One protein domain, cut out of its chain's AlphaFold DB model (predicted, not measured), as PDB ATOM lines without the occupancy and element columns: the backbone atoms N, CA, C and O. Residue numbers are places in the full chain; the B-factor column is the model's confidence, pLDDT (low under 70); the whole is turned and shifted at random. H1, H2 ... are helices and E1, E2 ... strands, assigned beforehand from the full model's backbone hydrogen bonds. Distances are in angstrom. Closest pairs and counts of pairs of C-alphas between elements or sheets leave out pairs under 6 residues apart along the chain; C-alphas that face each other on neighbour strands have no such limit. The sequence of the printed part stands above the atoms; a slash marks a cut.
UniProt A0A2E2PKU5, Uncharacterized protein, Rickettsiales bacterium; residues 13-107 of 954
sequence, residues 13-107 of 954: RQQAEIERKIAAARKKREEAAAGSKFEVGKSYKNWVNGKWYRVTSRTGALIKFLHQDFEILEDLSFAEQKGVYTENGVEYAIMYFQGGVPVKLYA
ATOM      1  N   ARG A  13     -10.373 -55.940  68.548       94.19
ATOM      2  CA  ARG A  13      -9.524 -54.818  68.974       94.19
ATOM      3  C   ARG A  13      -8.807 -55.106  70.297       94.19
ATOM      4  O   ARG A  13      -7.614 -54.811  70.412       94.19
ATOM      5  N   GLN A  14      -9.493 -55.711  71.265       94.81
ATOM      6  CA  GLN A  14      -8.906 -56.130  72.540       94.81
ATOM      7  C   GLN A  14      -7.854 -57.234  72.338       94.81
ATOM      8  O   GLN A  14      -6.758 -57.133  72.899       94.81
ATOM      9  N   GLN A  15      -8.113 -58.228  71.476       96.19
ATOM     10  CA  GLN A  15      -7.131 -59.262  71.121       96.19
ATOM     11  C   GLN A  15      -5.849 -58.650  70.531       96.19
ATOM     12  O   GLN A  15      -4.747 -58.941  71.007       96.19
ATOM     13  N   ALA A  16      -5.972 -57.738  69.562       95.81
ATOM     14  CA  ALA A  16      -4.822 -57.066  68.955       95.81
ATOM     15  C   ALA A  16      -3.999 -56.237  69.970       95.81
ATOM     16  O   ALA A  16      -2.776 -56.106  69.837       95.81
ATOM     17  N   GLU A  17      -4.631 -55.689  71.013       95.62
ATOM     18  CA  GLU A  17      -3.917 -55.008  72.098       95.62
ATOM     19  C   GLU A  17      -3.208 -55.992  73.048       95.62
ATOM     20  O   GLU A  17      -2.075 -55.734  73.472       95.62
ATOM     21  N   ILE A  18      -3.821 -57.142  73.346       94.88
ATOM     22  CA  ILE A  18      -3.211 -58.225  74.134       94.88
ATOM     23  C   ILE A  18      -1.964 -58.768  73.422       94.88
ATOM     24  O   ILE A  18      -0.900 -58.863  74.040       94.88
ATOM     25  N   GLU A  19      -2.036 -59.033  72.118       95.38
ATOM     26  CA  GLU A  19      -0.890 -59.493  71.323       95.38
ATOM     27  C   GLU A  19       0.255 -58.467  71.312       95.38
ATOM     28  O   GLU A  19       1.417 -58.825  71.534       95.38
ATOM     29  N   ARG A  20      -0.054 -57.167  71.178       95.44
ATOM     30  CA  ARG A  20       0.940 -56.082  71.316       95.44
ATOM     31  C   ARG A  20       1.592 -56.062  72.703       95.44
ATOM     32  O   ARG A  20       2.812 -55.896  72.793       95.44
ATOM     33  N   LYS A  21       0.823 -56.263  73.780       95.44
ATOM     34  CA  LYS A  21       1.343 -56.351  75.158       95.44
ATOM     35  C   LYS A  21       2.252 -57.574  75.343       95.44
ATOM     36  O   LYS A  21       3.332 -57.438  75.920       95.44
ATOM     37  N   ILE A  22       1.884 -58.735  74.793       94.25
ATOM     38  CA  ILE A  22       2.703 -59.961  74.822       94.25
ATOM     39  C   ILE A  22       4.010 -59.769  74.036       94.25
ATOM     40  O   ILE A  22       5.082 -60.109  74.543       94.25
ATOM     41  N   ALA A  23       3.958 -59.176  72.841       93.25
ATOM     42  CA  ALA A  23       5.144 -58.886  72.033       93.25
ATOM     43  C   ALA A  23       6.103 -57.911  72.745       93.25
ATOM     44  O   ALA A  23       7.312 -58.150  72.796       93.25
ATOM     45  N   ALA A  24       5.571 -56.853  73.366       91.25
ATOM     46  CA  ALA A  24       6.356 -55.919  74.172       91.25
ATOM     47  C   ALA A  24       6.986 -56.596  75.407       91.25
ATOM     48  O   ALA A  24       8.151 -56.341  75.724       91.25
ATOM     49  N   ALA A  25       6.257 -57.495  76.078       87.44
ATOM     50  CA  ALA A  25       6.766 -58.260  77.215       87.44
ATOM     51  C   ALA A  25       7.875 -59.250  76.813       87.44
ATOM     52  O   ALA A  25       8.901 -59.315  77.495       87.44
ATOM     53  N   ARG A  26       7.721 -59.969  75.688       89.00
ATOM     54  CA  ARG A  26       8.771 -60.841  75.123       89.00
ATOM     55  C   ARG A  26      10.029 -60.041  74.790       89.00
ATOM     56  O   ARG A  26      11.091 -60.354  75.323       89.00
ATOM     57  N   LYS A  27       9.895 -58.935  74.049       86.38
ATOM     58  CA  LYS A  27      11.014 -58.034  73.733       86.38
ATOM     59  C   LYS A  27      11.724 -57.521  74.994       86.38
ATOM     60  O   LYS A  27      12.948 -57.561  75.063       86.38
ATOM     61  N   LYS A  28      10.984 -57.098  76.023       80.50
ATOM     62  CA  LYS A  28      11.566 -56.640  77.299       80.50
ATOM     63  C   LYS A  28      12.301 -57.763  78.049       80.50
ATOM     64  O   LYS A  28      13.305 -57.500  78.709       80.50
ATOM     65  N   ARG A  29      11.834 -59.013  77.936       72.88
ATOM     66  CA  ARG A  29      12.501 -60.207  78.491       72.88
ATOM     67  C   ARG A  29      13.776 -60.562  77.717       72.88
ATOM     68  O   ARG A  29      14.767 -60.925  78.340       72.88
ATOM     69  N   GLU A  30      13.778 -60.402  76.396       70.94
ATOM     70  CA  GLU A  30      14.963 -60.557  75.538       70.94
ATOM     71  C   GLU A  30      16.010 -59.463  75.794       70.94
ATOM     72  O   GLU A  30      17.191 -59.767  75.941       70.94
ATOM     73  N   GLU A  31      15.593 -58.201  75.927       69.44
ATOM     74  CA  GLU A  31      16.478 -57.079  76.271       69.44
ATOM     75  C   GLU A  31      17.095 -57.249  77.671       69.44
ATOM     76  O   GLU A  31      18.285 -56.983  77.850       69.44
ATOM     77  N   ALA A  32      16.339 -57.779  78.640       64.25
ATOM     78  CA  ALA A  32      16.869 -58.157  79.951       64.25
ATOM     79  C   ALA A  32      17.855 -59.343  79.872       64.25
ATOM     80  O   ALA A  32      18.915 -59.299  80.494       64.25
ATOM     81  N   ALA A  33      17.552 -60.375  79.075       56.75
ATOM     82  CA  ALA A  33      18.435 -61.528  78.873       56.75
ATOM     83  C   ALA A  33      19.720 -61.184  78.091       56.75
ATOM     84  O   ALA A  33      20.751 -61.828  78.275       56.75
ATOM     85  N   ALA A  34      19.692 -60.146  77.248       53.25
ATOM     86  CA  ALA A  34      20.863 -59.636  76.539       53.25
ATOM     87  C   ALA A  34      21.857 -58.880  77.452       53.25
ATOM     88  O   ALA A  34      22.997 -58.639  77.042       53.25
ATOM     89  N   GLY A  35      21.450 -58.533  78.681       49.19
ATOM     90  CA  GLY A  35      22.245 -57.854  79.709       49.19
ATOM     91  C   GLY A  35      23.317 -58.730  80.373       49.19
ATOM     92  O   GLY A  35      23.345 -58.861  81.595       49.19
ATOM     93  N   SER A  36      24.206 -59.334  79.582       57.41
ATOM     94  CA  SER A  36      25.336 -60.133  80.081       57.41
ATOM     95  C   SER A  36      26.285 -59.309  80.958       57.41
ATOM     96  O   SER A  36      26.683 -58.208  80.575       57.41
ATOM     97  N   LYS A  37      26.761 -59.888  82.065       70.00
ATOM     98  CA  LYS A  37      27.636 -59.220  83.052       70.00
ATOM     99  C   LYS A  37      29.086 -58.983  82.577       70.00
ATOM    100  O   LYS A  37      29.866 -58.329  83.275       70.00
ATOM    101  N   PHE A  38      29.451 -59.483  81.392       79.50
ATOM    102  CA  PHE A  38      30.760 -59.300  80.757       79.50
ATOM    103  C   PHE A  38      30.757 -58.118  79.774       79.50
ATOM    104  O   PHE A  38      30.421 -58.258  78.597       79.50
ATOM    105  N   GLU A  39      31.146 -56.938  80.259       86.38
ATOM    106  CA  GLU A  39      31.266 -55.726  79.441       86.38
ATOM    107  C   GLU A  39      32.644 -55.631  78.772       86.38
ATOM    108  O   GLU A  39      33.685 -55.824  79.406       86.38
ATOM    109  N   VAL A  40      32.655 -55.250  77.492       89.88
ATOM    110  CA  VAL A  40      33.892 -55.019  76.736       89.88
ATOM    111  C   VAL A  40      34.699 -53.889  77.382       89.88
ATOM    112  O   VAL A  40      34.193 -52.795  77.614       89.88
ATOM    113  N   GLY A  41      35.975 -54.155  77.656       87.69
ATOM    114  CA  GLY A  41      36.903 -53.227  78.294       87.69
ATOM    115  C   GLY A  41      37.047 -53.381  79.812       87.69
ATOM    116  O   GLY A  41      38.019 -52.833  80.343       87.69
ATOM    117  N   LYS A  42      36.166 -54.133  80.498       90.50
ATOM    118  CA  LYS A  42      36.324 -54.499  81.920       90.50
ATOM    119  C   LYS A  42      37.270 -55.693  82.102       90.50
ATOM    120  O   LYS A  42      37.453 -56.497  81.186       90.50
ATOM    121  N   SER A  43      37.859 -55.787  83.295       90.69
ATOM    122  CA  SER A  43      38.754 -56.872  83.710       90.69
ATOM    123  C   SER A  43      38.109 -57.769  84.760       90.69
ATOM    124  O   SER A  43      37.468 -57.283  85.689       90.69
ATOM    125  N   TYR A  44      38.339 -59.071  84.628       91.94
ATOM    126  CA  TYR A  44      37.786 -60.136  85.456       91.94
ATOM    127  C   TYR A  44      38.931 -61.035  85.935       91.94
ATOM    128  O   TYR A  44      39.899 -61.249  85.203       91.94
ATOM    129  N   LYS A  45      38.851 -61.548  87.167       89.12
ATOM    130  CA  LYS A  45      39.896 -62.410  87.737       89.12
ATOM    131  C   LYS A  45      39.489 -63.876  87.599       89.12
ATOM    132  O   LYS A  45      38.441 -64.276  88.105       89.12
ATOM    133  N   ASN A  46      40.331 -64.677  86.954       85.06
ATOM    134  CA  ASN A  46      40.215 -66.129  87.012       85.06
ATOM    135  C   ASN A  46      40.744 -66.592  88.377       85.06
ATOM    136  O   ASN A  46      41.850 -66.228  88.778       85.06
ATOM    137  N   TRP A  47      39.951 -67.369  89.109       71.75
ATOM    138  CA  TRP A  47      40.333 -67.838  90.443       71.75
ATOM    139  C   TRP A  47      41.172 -69.116  90.423       71.75
ATOM    140  O   TRP A  47      41.952 -69.317  91.345       71.75
ATOM    141  N   VAL A  48      41.086 -69.923  89.360       72.44
ATOM    142  CA  VAL A  48      41.831 -71.189  89.232       72.44
ATOM    143  C   VAL A  48      43.334 -70.940  89.077       72.44
ATOM    144  O   VAL A  48      44.142 -71.663  89.646       72.44
ATOM    145  N   ASN A  49      43.719 -69.896  88.333       82.69
ATOM    146  CA  ASN A  49      45.123 -69.522  88.118       82.69
ATOM    147  C   ASN A  49      45.506 -68.156  88.726       82.69
ATOM    148  O   ASN A  49      46.655 -67.734  88.619       82.69
ATOM    149  N   GLY A  50      44.551 -67.451  89.339       85.75
ATOM    150  CA  GLY A  50      44.747 -66.150  89.979       85.75
ATOM    151  C   GLY A  50      44.937 -64.952  89.036       85.75
ATOM    152  O   GLY A  50      45.097 -63.837  89.540       85.75
ATOM    153  N   LYS A  51      44.926 -65.144  87.710       88.38
ATOM    154  CA  LYS A  51      45.334 -64.128  86.722       88.38
ATOM    155  C   LYS A  51      44.173 -63.236  86.258       88.38
ATOM    156  O   LYS A  51      42.998 -63.601  86.390       88.38
ATOM    157  N   TRP A  52      44.491 -62.056  85.718       88.81
ATOM    158  CA  TRP A  52      43.495 -61.072  85.271       88.81
ATOM    159  C   TRP A  52      43.302 -61.065  83.750       88.81
ATOM    160  O   TRP A  52      44.258 -61.039  82.975       88.81
ATOM    161  N   TYR A  53      42.037 -61.018  83.334       91.31
ATOM    162  CA  TYR A  53      41.592 -61.132  81.949       91.31
ATOM    163  C   TYR A  53      40.668 -59.968  81.586       91.31
ATOM    164  O   TYR A  53      39.623 -59.775  82.208       91.31
ATOM    165  N   ARG A  54      41.031 -59.188  80.565       91.81
ATOM    166  CA  ARG A  54      40.257 -58.037  80.085       91.81
ATOM    167  C   ARG A  54      39.462 -58.404  78.838       91.81
ATOM    168  O   ARG A  54      40.051 -58.850  77.861       91.81
ATOM    169  N   VAL A  55      38.149 -58.171  78.829       92.25
ATOM    170  CA  VAL A  55      37.315 -58.443  77.642       92.25
ATOM    171  C   VAL A  55      37.709 -57.488  76.510       92.25
ATOM    172  O   VAL A  55      37.549 -56.274  76.648       92.25
ATOM    173  N   THR A  56      38.207 -58.011  75.387       92.94
ATOM    174  CA  THR A  56      38.629 -57.209  74.220       92.94
ATOM    175  C   THR A  56      37.518 -57.035  73.196       92.94
ATOM    176  O   THR A  56      37.395 -55.968  72.595       92.94
ATOM    177  N   SER A  57      36.684 -58.058  73.001       89.19
ATOM    178  CA  SER A  57      35.525 -58.003  72.109       89.19
ATOM    179  C   SER A  57      34.467 -59.039  72.494       89.19
ATOM    180  O   SER A  57      34.766 -60.038  73.150       89.19
ATOM    181  N   ARG A  58      33.221 -58.797  72.076       86.31
ATOM    182  CA  ARG A  58      32.099 -59.731  72.217       86.31
ATOM    183  C   ARG A  58      31.303 -59.765  70.916       86.31
ATOM    184  O   ARG A  58      30.895 -58.715  70.419       86.31
ATOM    185  N   THR A  59      31.069 -60.967  70.402       83.19
ATOM    186  CA  THR A  59      30.367 -61.227  69.142       83.19
ATOM    187  C   THR A  59      29.345 -62.334  69.392       83.19
ATOM    188  O   THR A  59      29.661 -63.520  69.334       83.19
ATOM    189  N   GLY A  60      28.117 -61.944  69.743       84.44
ATOM    190  CA  GLY A  60      27.110 -62.886  70.241       84.44
ATOM    191  C   GLY A  60      27.546 -63.516  71.569       84.44
ATOM    192  O   GLY A  60      27.982 -62.803  72.470       84.44
ATOM    193  N   ALA A  61      27.450 -64.844  71.662       76.69
ATOM    194  CA  ALA A  61      27.911 -65.637  72.806       76.69
ATOM    195  C   ALA A  61      29.435 -65.898  72.819       76.69
ATOM    196  O   ALA A  61      29.936 -66.540  73.739       76.69
ATOM    197  N   LEU A  62      30.183 -65.436  71.806       72.75
ATOM    198  CA  LEU A  62      31.642 -65.545  71.792       72.75
ATOM    199  C   LEU A  62      32.264 -64.294  72.420       72.75
ATOM    200  O   LEU A  62      32.077 -63.176  71.930       72.75
ATOM    201  N   ILE A  63      33.022 -64.496  73.496       85.56
ATOM    202  CA  ILE A  63      33.723 -63.439  74.230       85.56
ATOM    203  C   ILE A  63      35.228 -63.674  74.073       85.56
ATOM    204  O   ILE A  63      35.711 -64.784  74.309       85.56
ATOM    205  N   LYS A  64      35.968 -62.633  73.671       87.38
ATOM    206  CA  LYS A  64      37.436 -62.636  73.665       87.38
ATOM    207  C   LYS A  64      37.984 -61.919  74.889       87.38
ATOM    208  O   LYS A  64      37.521 -60.824  75.225       87.38
ATOM    209  N   PHE A  65      39.003 -62.507  75.502       89.75
ATOM    210  CA  PHE A  65      39.735 -61.926  76.621       89.75
ATOM    211  C   PHE A  65      41.222 -61.827  76.288       89.75
ATOM    212  O   PHE A  65      41.804 -62.758  75.739       89.75
ATOM    213  N   LEU A  66      41.838 -60.723  76.700       89.12
ATOM    214  CA  LEU A  66      43.284 -60.529  76.707       89.12
ATOM    215  C   LEU A  66      43.812 -60.665  78.135       89.12
ATOM    216  O   LEU A  66      43.252 -60.093  79.074       89.12
ATOM    217  N   HIS A  67      44.908 -61.394  78.283       87.69
ATOM    218  CA  HIS A  67      45.637 -61.516  79.536       87.69
ATOM    219  C   HIS A  67      46.280 -60.178  79.940       87.69
ATOM    220  O   HIS A  67      46.906 -59.530  79.106       87.69
ATOM    221  N   GLN A  68      46.158 -59.740  81.198       77.50
ATOM    222  CA  GLN A  68      46.745 -58.454  81.613       77.50
ATOM    223  C   GLN A  68      48.257 -58.514  81.869       77.50
ATOM    224  O   GLN A  68      48.939 -57.520  81.648       77.50
ATOM    225  N   ASP A  69      48.771 -59.661  82.321       74.25
ATOM    226  CA  ASP A  69      50.152 -59.784  82.817       74.25
ATOM    227  C   ASP A  69      51.182 -60.267  81.764       74.25
ATOM    228  O   ASP A  69      52.286 -60.659  82.135       74.25
ATOM    229  N   PHE A  70      50.843 -60.271  80.467       50.31
ATOM    230  CA  PHE A  70      51.752 -60.682  79.383       50.31
ATOM    231  C   PHE A  70      51.853 -59.625  78.275       50.31
ATOM    232  O   PHE A  70      50.846 -59.102  77.806       50.31
ATOM    233  N   GLU A  71      53.076 -59.380  77.793       40.84
ATOM    234  CA  GLU A  71      53.338 -58.606  76.565       40.84
ATOM    235  C   GLU A  71      53.053 -59.421  75.282       40.84
ATOM    236  O   GLU A  71      53.026 -58.871  74.182       40.84
ATOM    237  N   ILE A  72      52.815 -60.733  75.418       40.81
ATOM    238  CA  ILE A  72      52.445 -61.645  74.329       40.81
ATOM    239  C   ILE A  72      50.914 -61.717  74.228       40.81
ATOM    240  O   ILE A  72      50.219 -62.036  75.192       40.81
ATOM    241  N   LEU A  73      50.393 -61.412  73.037       45.03
ATOM    242  CA  LEU A  73      48.962 -61.294  72.738       45.03
ATOM    243  C   LEU A  73      48.291 -62.663  72.507       45.03
ATOM    244  O   LEU A  73      47.950 -63.007  71.375       45.03
ATOM    245  N   GLU A  74      48.055 -63.434  73.570       53.41
ATOM    246  CA  GLU A  74      47.176 -64.613  73.491       53.41
ATOM    247  C   GLU A  74      45.695 -64.202  73.536       53.41
ATOM    248  O   GLU A  74      45.155 -63.790  74.566       53.41
ATOM    249  N   ASP A  75      45.036 -64.295  72.379       59.16
ATOM    250  CA  ASP A  75      43.682 -63.790  72.130       59.16
ATOM    251  C   ASP A  75      42.622 -64.880  72.399       59.16
ATOM    252  O   ASP A  75      42.032 -65.464  71.485       59.16
ATOM    253  N   LEU A  76      42.415 -65.195  73.682       67.38
ATOM    254  CA  LEU A  76      41.587 -66.319  74.130       67.38
ATOM    255  C   LEU A  76      40.093 -66.090  73.851       67.38
ATOM    256  O   LEU A  76      39.458 -65.209  74.439       67.38
ATOM    257  N   SER A  77      39.513 -66.929  72.988       69.06
ATOM    258  CA  SER A  77      38.074 -66.962  72.697       69.06
ATOM    259  C   SER A  77      37.360 -68.077  73.459       69.06
ATOM    260  O   SER A  77      37.773 -69.234  73.373       69.06
ATOM    261  N   PHE A  78      36.238 -67.747  74.095       71.12
ATOM    262  CA  PHE A  78      35.389 -68.693  74.820       71.12
ATOM    263  C   PHE A  78      33.950 -68.638  74.300       71.12
ATOM    264  O   PHE A  78      33.475 -67.570  73.897       71.12
ATOM    265  N   ALA A  79      33.242 -69.764  74.380       63.31
ATOM    266  CA  ALA A  79      31.790 -69.807  74.247       63.31
ATOM    267  C   ALA A  79      31.128 -69.625  75.626       63.31
ATOM    268  O   ALA A  79      31.450 -70.335  76.580       63.31
ATOM    269  N   GLU A  80      30.206 -68.668  75.729       56.47
ATOM    270  CA  GLU A  80      29.379 -68.414  76.915       56.47
ATOM    271  C   GLU A  80      28.319 -69.528  77.057       56.47
ATOM    272  O   GLU A  80      27.328 -69.549  76.321       56.47
ATOM    273  N   GLN A  81      28.517 -70.472  77.989       55.91
ATOM    274  CA  GLN A  81      27.463 -71.421  78.363       55.91
ATOM    275  C   GLN A  81      26.347 -70.658  79.095       55.91
ATOM    276  O   GLN A  81      26.614 -69.755  79.887       55.91
ATOM    277  N   LYS A  82      25.079 -71.007  78.838       53.53
ATOM    278  CA  LYS A  82      23.911 -70.344  79.442       53.53
ATOM    279  C   LYS A  82      23.729 -70.724  80.922       53.53
ATOM    280  O   LYS A  82      22.802 -71.451  81.263       53.53
ATOM    281  N   GLY A  83      24.587 -70.202  81.794       58.31
ATOM    282  CA  GLY A  83      24.484 -70.362  83.244       58.31
ATOM    283  C   GLY A  83      25.332 -69.343  84.004       58.31
ATOM    284  O   GLY A  83      26.542 -69.258  83.804       58.31
ATOM    285  N   VAL A  84      24.692 -68.583  84.897       60.44
ATOM    286  CA  VAL A  84      25.377 -67.905  86.006       60.44
ATOM    287  C   VAL A  84      25.176 -68.783  87.230       60.44
ATOM    288  O   VAL A  84      24.042 -69.092  87.592       60.44
ATOM    289  N   TYR A  85      26.279 -69.173  87.849       76.44
ATOM    290  CA  TYR A  85      26.329 -70.042  89.013       76.44
ATOM    291  C   TYR A  85      26.772 -69.223  90.230       76.44
ATOM    292  O   TYR A  85      27.430 -68.188  90.091       76.44
ATOM    293  N   THR A  86      26.422 -69.673  91.431       66.62
ATOM    294  CA  THR A  86      26.796 -69.017  92.689       66.62
ATOM    295  C   THR A  86      27.482 -70.001  93.624       66.62
ATOM    296  O   THR A  86      26.979 -71.085  93.892       66.62
ATOM    297  N   GLU A  87      28.644 -69.612  94.139       76.00
ATOM    298  CA  GLU A  87      29.445 -70.414  95.067       76.00
ATOM    299  C   GLU A  87      29.966 -69.484  96.159       76.00
ATOM    300  O   GLU A  87      30.530 -68.427  95.876       76.00
ATOM    301  N   ASN A  88      29.678 -69.821  97.419       75.81
ATOM    302  CA  ASN A  88      29.972 -68.980  98.588       75.81
ATOM    303  C   ASN A  88      29.458 -67.524  98.473       75.81
ATOM    304  O   ASN A  88      30.059 -66.592  99.003       75.81
ATOM    305  N   GLY A  89      28.337 -67.324  97.768       67.25
ATOM    306  CA  GLY A  89      27.737 -66.005  97.526       67.25
ATOM    307  C   GLY A  89      28.424 -65.166  96.439       67.25
ATOM    308  O   GLY A  89      28.021 -64.025  96.225       67.25
ATOM    309  N   VAL A  90      29.425 -65.709  95.738       66.00
ATOM    310  CA  VAL A  90      30.083 -65.054  94.601       66.00
ATOM    311  C   VAL A  90      29.540 -65.635  93.294       66.00
ATOM    312  O   VAL A  90      29.464 -66.853  93.127       66.00
ATOM    313  N   GLU A  91      29.159 -64.765  92.361       70.69
ATOM    314  CA  GLU A  91      28.697 -65.168  91.031       70.69
ATOM    315  C   GLU A  91      29.871 -65.539  90.114       70.69
ATOM    316  O   GLU A  91      30.854 -64.794  90.012       70.69
ATOM    317  N   TYR A  92      29.733 -66.646  89.385       79.31
ATOM    318  CA  TYR A  92      30.659 -67.067  88.338       79.31
ATOM    319  C   TYR A  92      29.940 -67.589  87.093       79.31
ATOM    320  O   TYR A  92      28.799 -68.047  87.145       79.31
ATOM    321  N   ALA A  93      30.631 -67.531  85.958       76.31
ATOM    322  CA  ALA A  93      30.251 -68.227  84.735       76.31
ATOM    323  C   ALA A  93      31.185 -69.421  84.513       76.31
ATOM    324  O   ALA A  93      32.383 -69.331  84.803       76.31
ATOM    325  N   ILE A  94      30.644 -70.518  83.977       76.81
ATOM    326  CA  ILE A  94      31.441 -71.629  83.448       76.81
ATOM    327  C   ILE A  94      31.697 -71.354  81.967       76.81
ATOM    328  O   ILE A  94      30.769 -71.114  81.194       76.81
ATOM    329  N   MET A  95      32.970 -71.343  81.581       78.06
ATOM    330  CA  MET A  95      33.405 -71.000  80.230       78.06
ATOM    331  C   MET A  95      34.417 -72.035  79.746       78.06
ATOM    332  O   MET A  95      35.386 -72.331  80.440       78.06
ATOM    333  N   TYR A  96      34.177 -72.603  78.567       71.50
ATOM    334  CA  TYR A  96      34.982 -73.698  78.029       71.50
ATOM    335  C   TYR A  96      36.100 -73.167  77.131       71.50
ATOM    336  O   TYR A  96      35.861 -72.317  76.266       71.50
ATOM    337  N   PHE A  97      37.312 -73.694  77.310       68.94
ATOM    338  CA  PHE A  97      38.376 -73.563  76.312       68.94
ATOM    339  C   PHE A  97      38.037 -74.360  75.042       68.94
ATOM    340  O   PHE A  97      37.230 -75.289  75.073       68.94
ATOM    341  N   GLN A  98      38.730 -74.077  73.932       54.56
ATOM    342  CA  GLN A  98      38.608 -74.859  72.687       54.56
ATOM    343  C   GLN A  98      39.024 -76.343  72.835       54.56
ATOM    344  O   GLN A  98      38.716 -77.141  71.959       54.56
ATOM    345  N   GLY A  99      39.667 -76.722  73.949       65.12
ATOM    346  CA  GLY A  99      39.950 -78.110  74.341       65.12
ATOM    347  C   GLY A  99      38.968 -78.714  75.359       65.12
ATOM    348  O   GLY A  99      39.338 -79.643  76.065       65.12
ATOM    349  N   GLY A 100      37.761 -78.160  75.528       70.31
ATOM    350  CA  GLY A 100      36.698 -78.752  76.360       70.31
ATOM    351  C   GLY A 100      36.859 -78.624  77.884       70.31
ATOM    352  O   GLY A 100      35.942 -78.981  78.619       70.31
ATOM    353  N   VAL A 101      37.969 -78.074  78.382       68.75
ATOM    354  CA  VAL A 101      38.182 -77.853  79.826       68.75
ATOM    355  C   VAL A 101      37.324 -76.672  80.328       68.75
ATOM    356  O   VAL A 101      37.443 -75.572  79.771       68.75
ATOM    357  N   PRO A 102      36.486 -76.853  81.372       71.38
ATOM    358  CA  PRO A 102      35.668 -75.787  81.952       71.38
ATOM    359  C   PRO A 102      36.466 -74.886  82.910       71.38
ATOM    360  O   PRO A 102      37.238 -75.357  83.744       71.38
ATOM    361  N   VAL A 103      36.222 -73.576  82.848       75.25
ATOM    362  CA  VAL A 103      36.839 -72.554  83.710       75.25
ATOM    363  C   VAL A 103      35.761 -71.769  84.454       75.25
ATOM    364  O   VAL A 103      34.833 -71.261  83.829       75.25
ATOM    365  N   LYS A 104      35.911 -71.604  85.776       80.00
ATOM    366  CA  LYS A 104      35.073 -70.704  86.589       80.00
ATOM    367  C   LYS A 104      35.637 -69.273  86.556       80.00
ATOM    368  O   LYS A 104      36.661 -69.000  87.187       80.00
ATOM    369  N   LEU A 105      34.977 -68.350  85.848       74.94
ATOM    370  CA  LEU A 105      35.307 -66.915  85.873       74.94
ATOM    371  C   LEU A 105      34.333 -66.152  86.775       74.94
ATOM    372  O   LEU A 105      33.132 -66.137  86.520       74.94
ATOM    373  N   TYR A 106      34.858 -65.491  87.811       74.88
ATOM    374  CA  TYR A 106      34.058 -64.835  88.849       74.88
ATOM    375  C   TYR A 106      33.894 -63.331  88.587       74.88
ATOM    376  O   TYR A 106      34.846 -62.631  88.223       74.88
ATOM    377  N   ALA A 107      32.689 -62.812  88.827       59.97
ATOM    378  CA  ALA A 107      32.347 -61.404  88.634       59.97
ATOM    379  C   ALA A 107      32.856 -60.531  89.800       59.97
ATOM    380  O   ALA A 107      32.111 -60.151  90.701       59.97
TER     381      ALA A 107
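This is residues 13 to 107 of the 954 residues of an uncharacterized protein of Rickettsiales bacterium (UniProt A0A2E2PKU5). Six strands, E1 to E6, curl into a small, partly open barrel, and one long helix, H1, sticks out from it like a handle. H1 stands free over residues 13 to 33 and makes much of the length. The 95 printed residues hold one named helix and six named strands, in the order H1 E1 E2 E3 E4 E5 E6; the strands run round the ring in chain order, each antiparallel to the one before. The class is mixed, helices and strands. The whole is loose, with a radius of gyration of the C-alphas of 17.7 A and spans of 63 by 30 by 24 A.

The barrel begins with E1, residues 43 to 46, with C-alpha 43 at (38.754, -56.872, 83.710). E2 is residues 52 to 59, 20.8 A long, and E3 is residues 62 to 67, 16.5 A long. E4, residues 75 to 87, is the longest strand by residues and measures 27.8 A. E5 is residues 90 to 96, 19.3 A long. E6, residues 102 to 106, ends with C-alpha 106 at (34.058, -64.835, 88.849). H1 is residues 13 to 33, 30.4 A long, and begins with C-alpha 13 at (-9.524, -54.818, 68.974).

The strands form a meander, each the antiparallel neighbour of the one before, and each successive pair is a hairpin. E1 and E2 have N 44 and O 53 within hydrogen-bond range at 2.8 A. On the other side of E2 is E3, with N 54 and O 66 at 2.8 A. E2 bends by 53 degrees at residue 56. E4 bends by 89 degrees at residue 82, and its pairing is staggered: residues 75 to 79 pair with E3, with N 65 and O 76 at 2.9 A, and residues 79 to 87 with E5, with N 85 and O 92 at 2.8 A. E5 and E6 have N 103 and O 95 at 2.8 A. E6 and E1 meet only at a point, where C-alphas 105 and 46 face each other at 5.1 A. H1 is not on the barrel. In H1 every O i to N i+4 pair is within hydrogen-bond range.

The C-alphas farthest apart, those of Arg 13 and Glu 71, are 63.4 A apart. Without H1, the body of 74 residues spans 34 by 27 by 25 A. The printed part has no cut, and no link is long. The mean pLDDT of the printed part is 76.5; 28 residues are under 70, among them residues 31 to 36, 70 to 77 and 79 to 84.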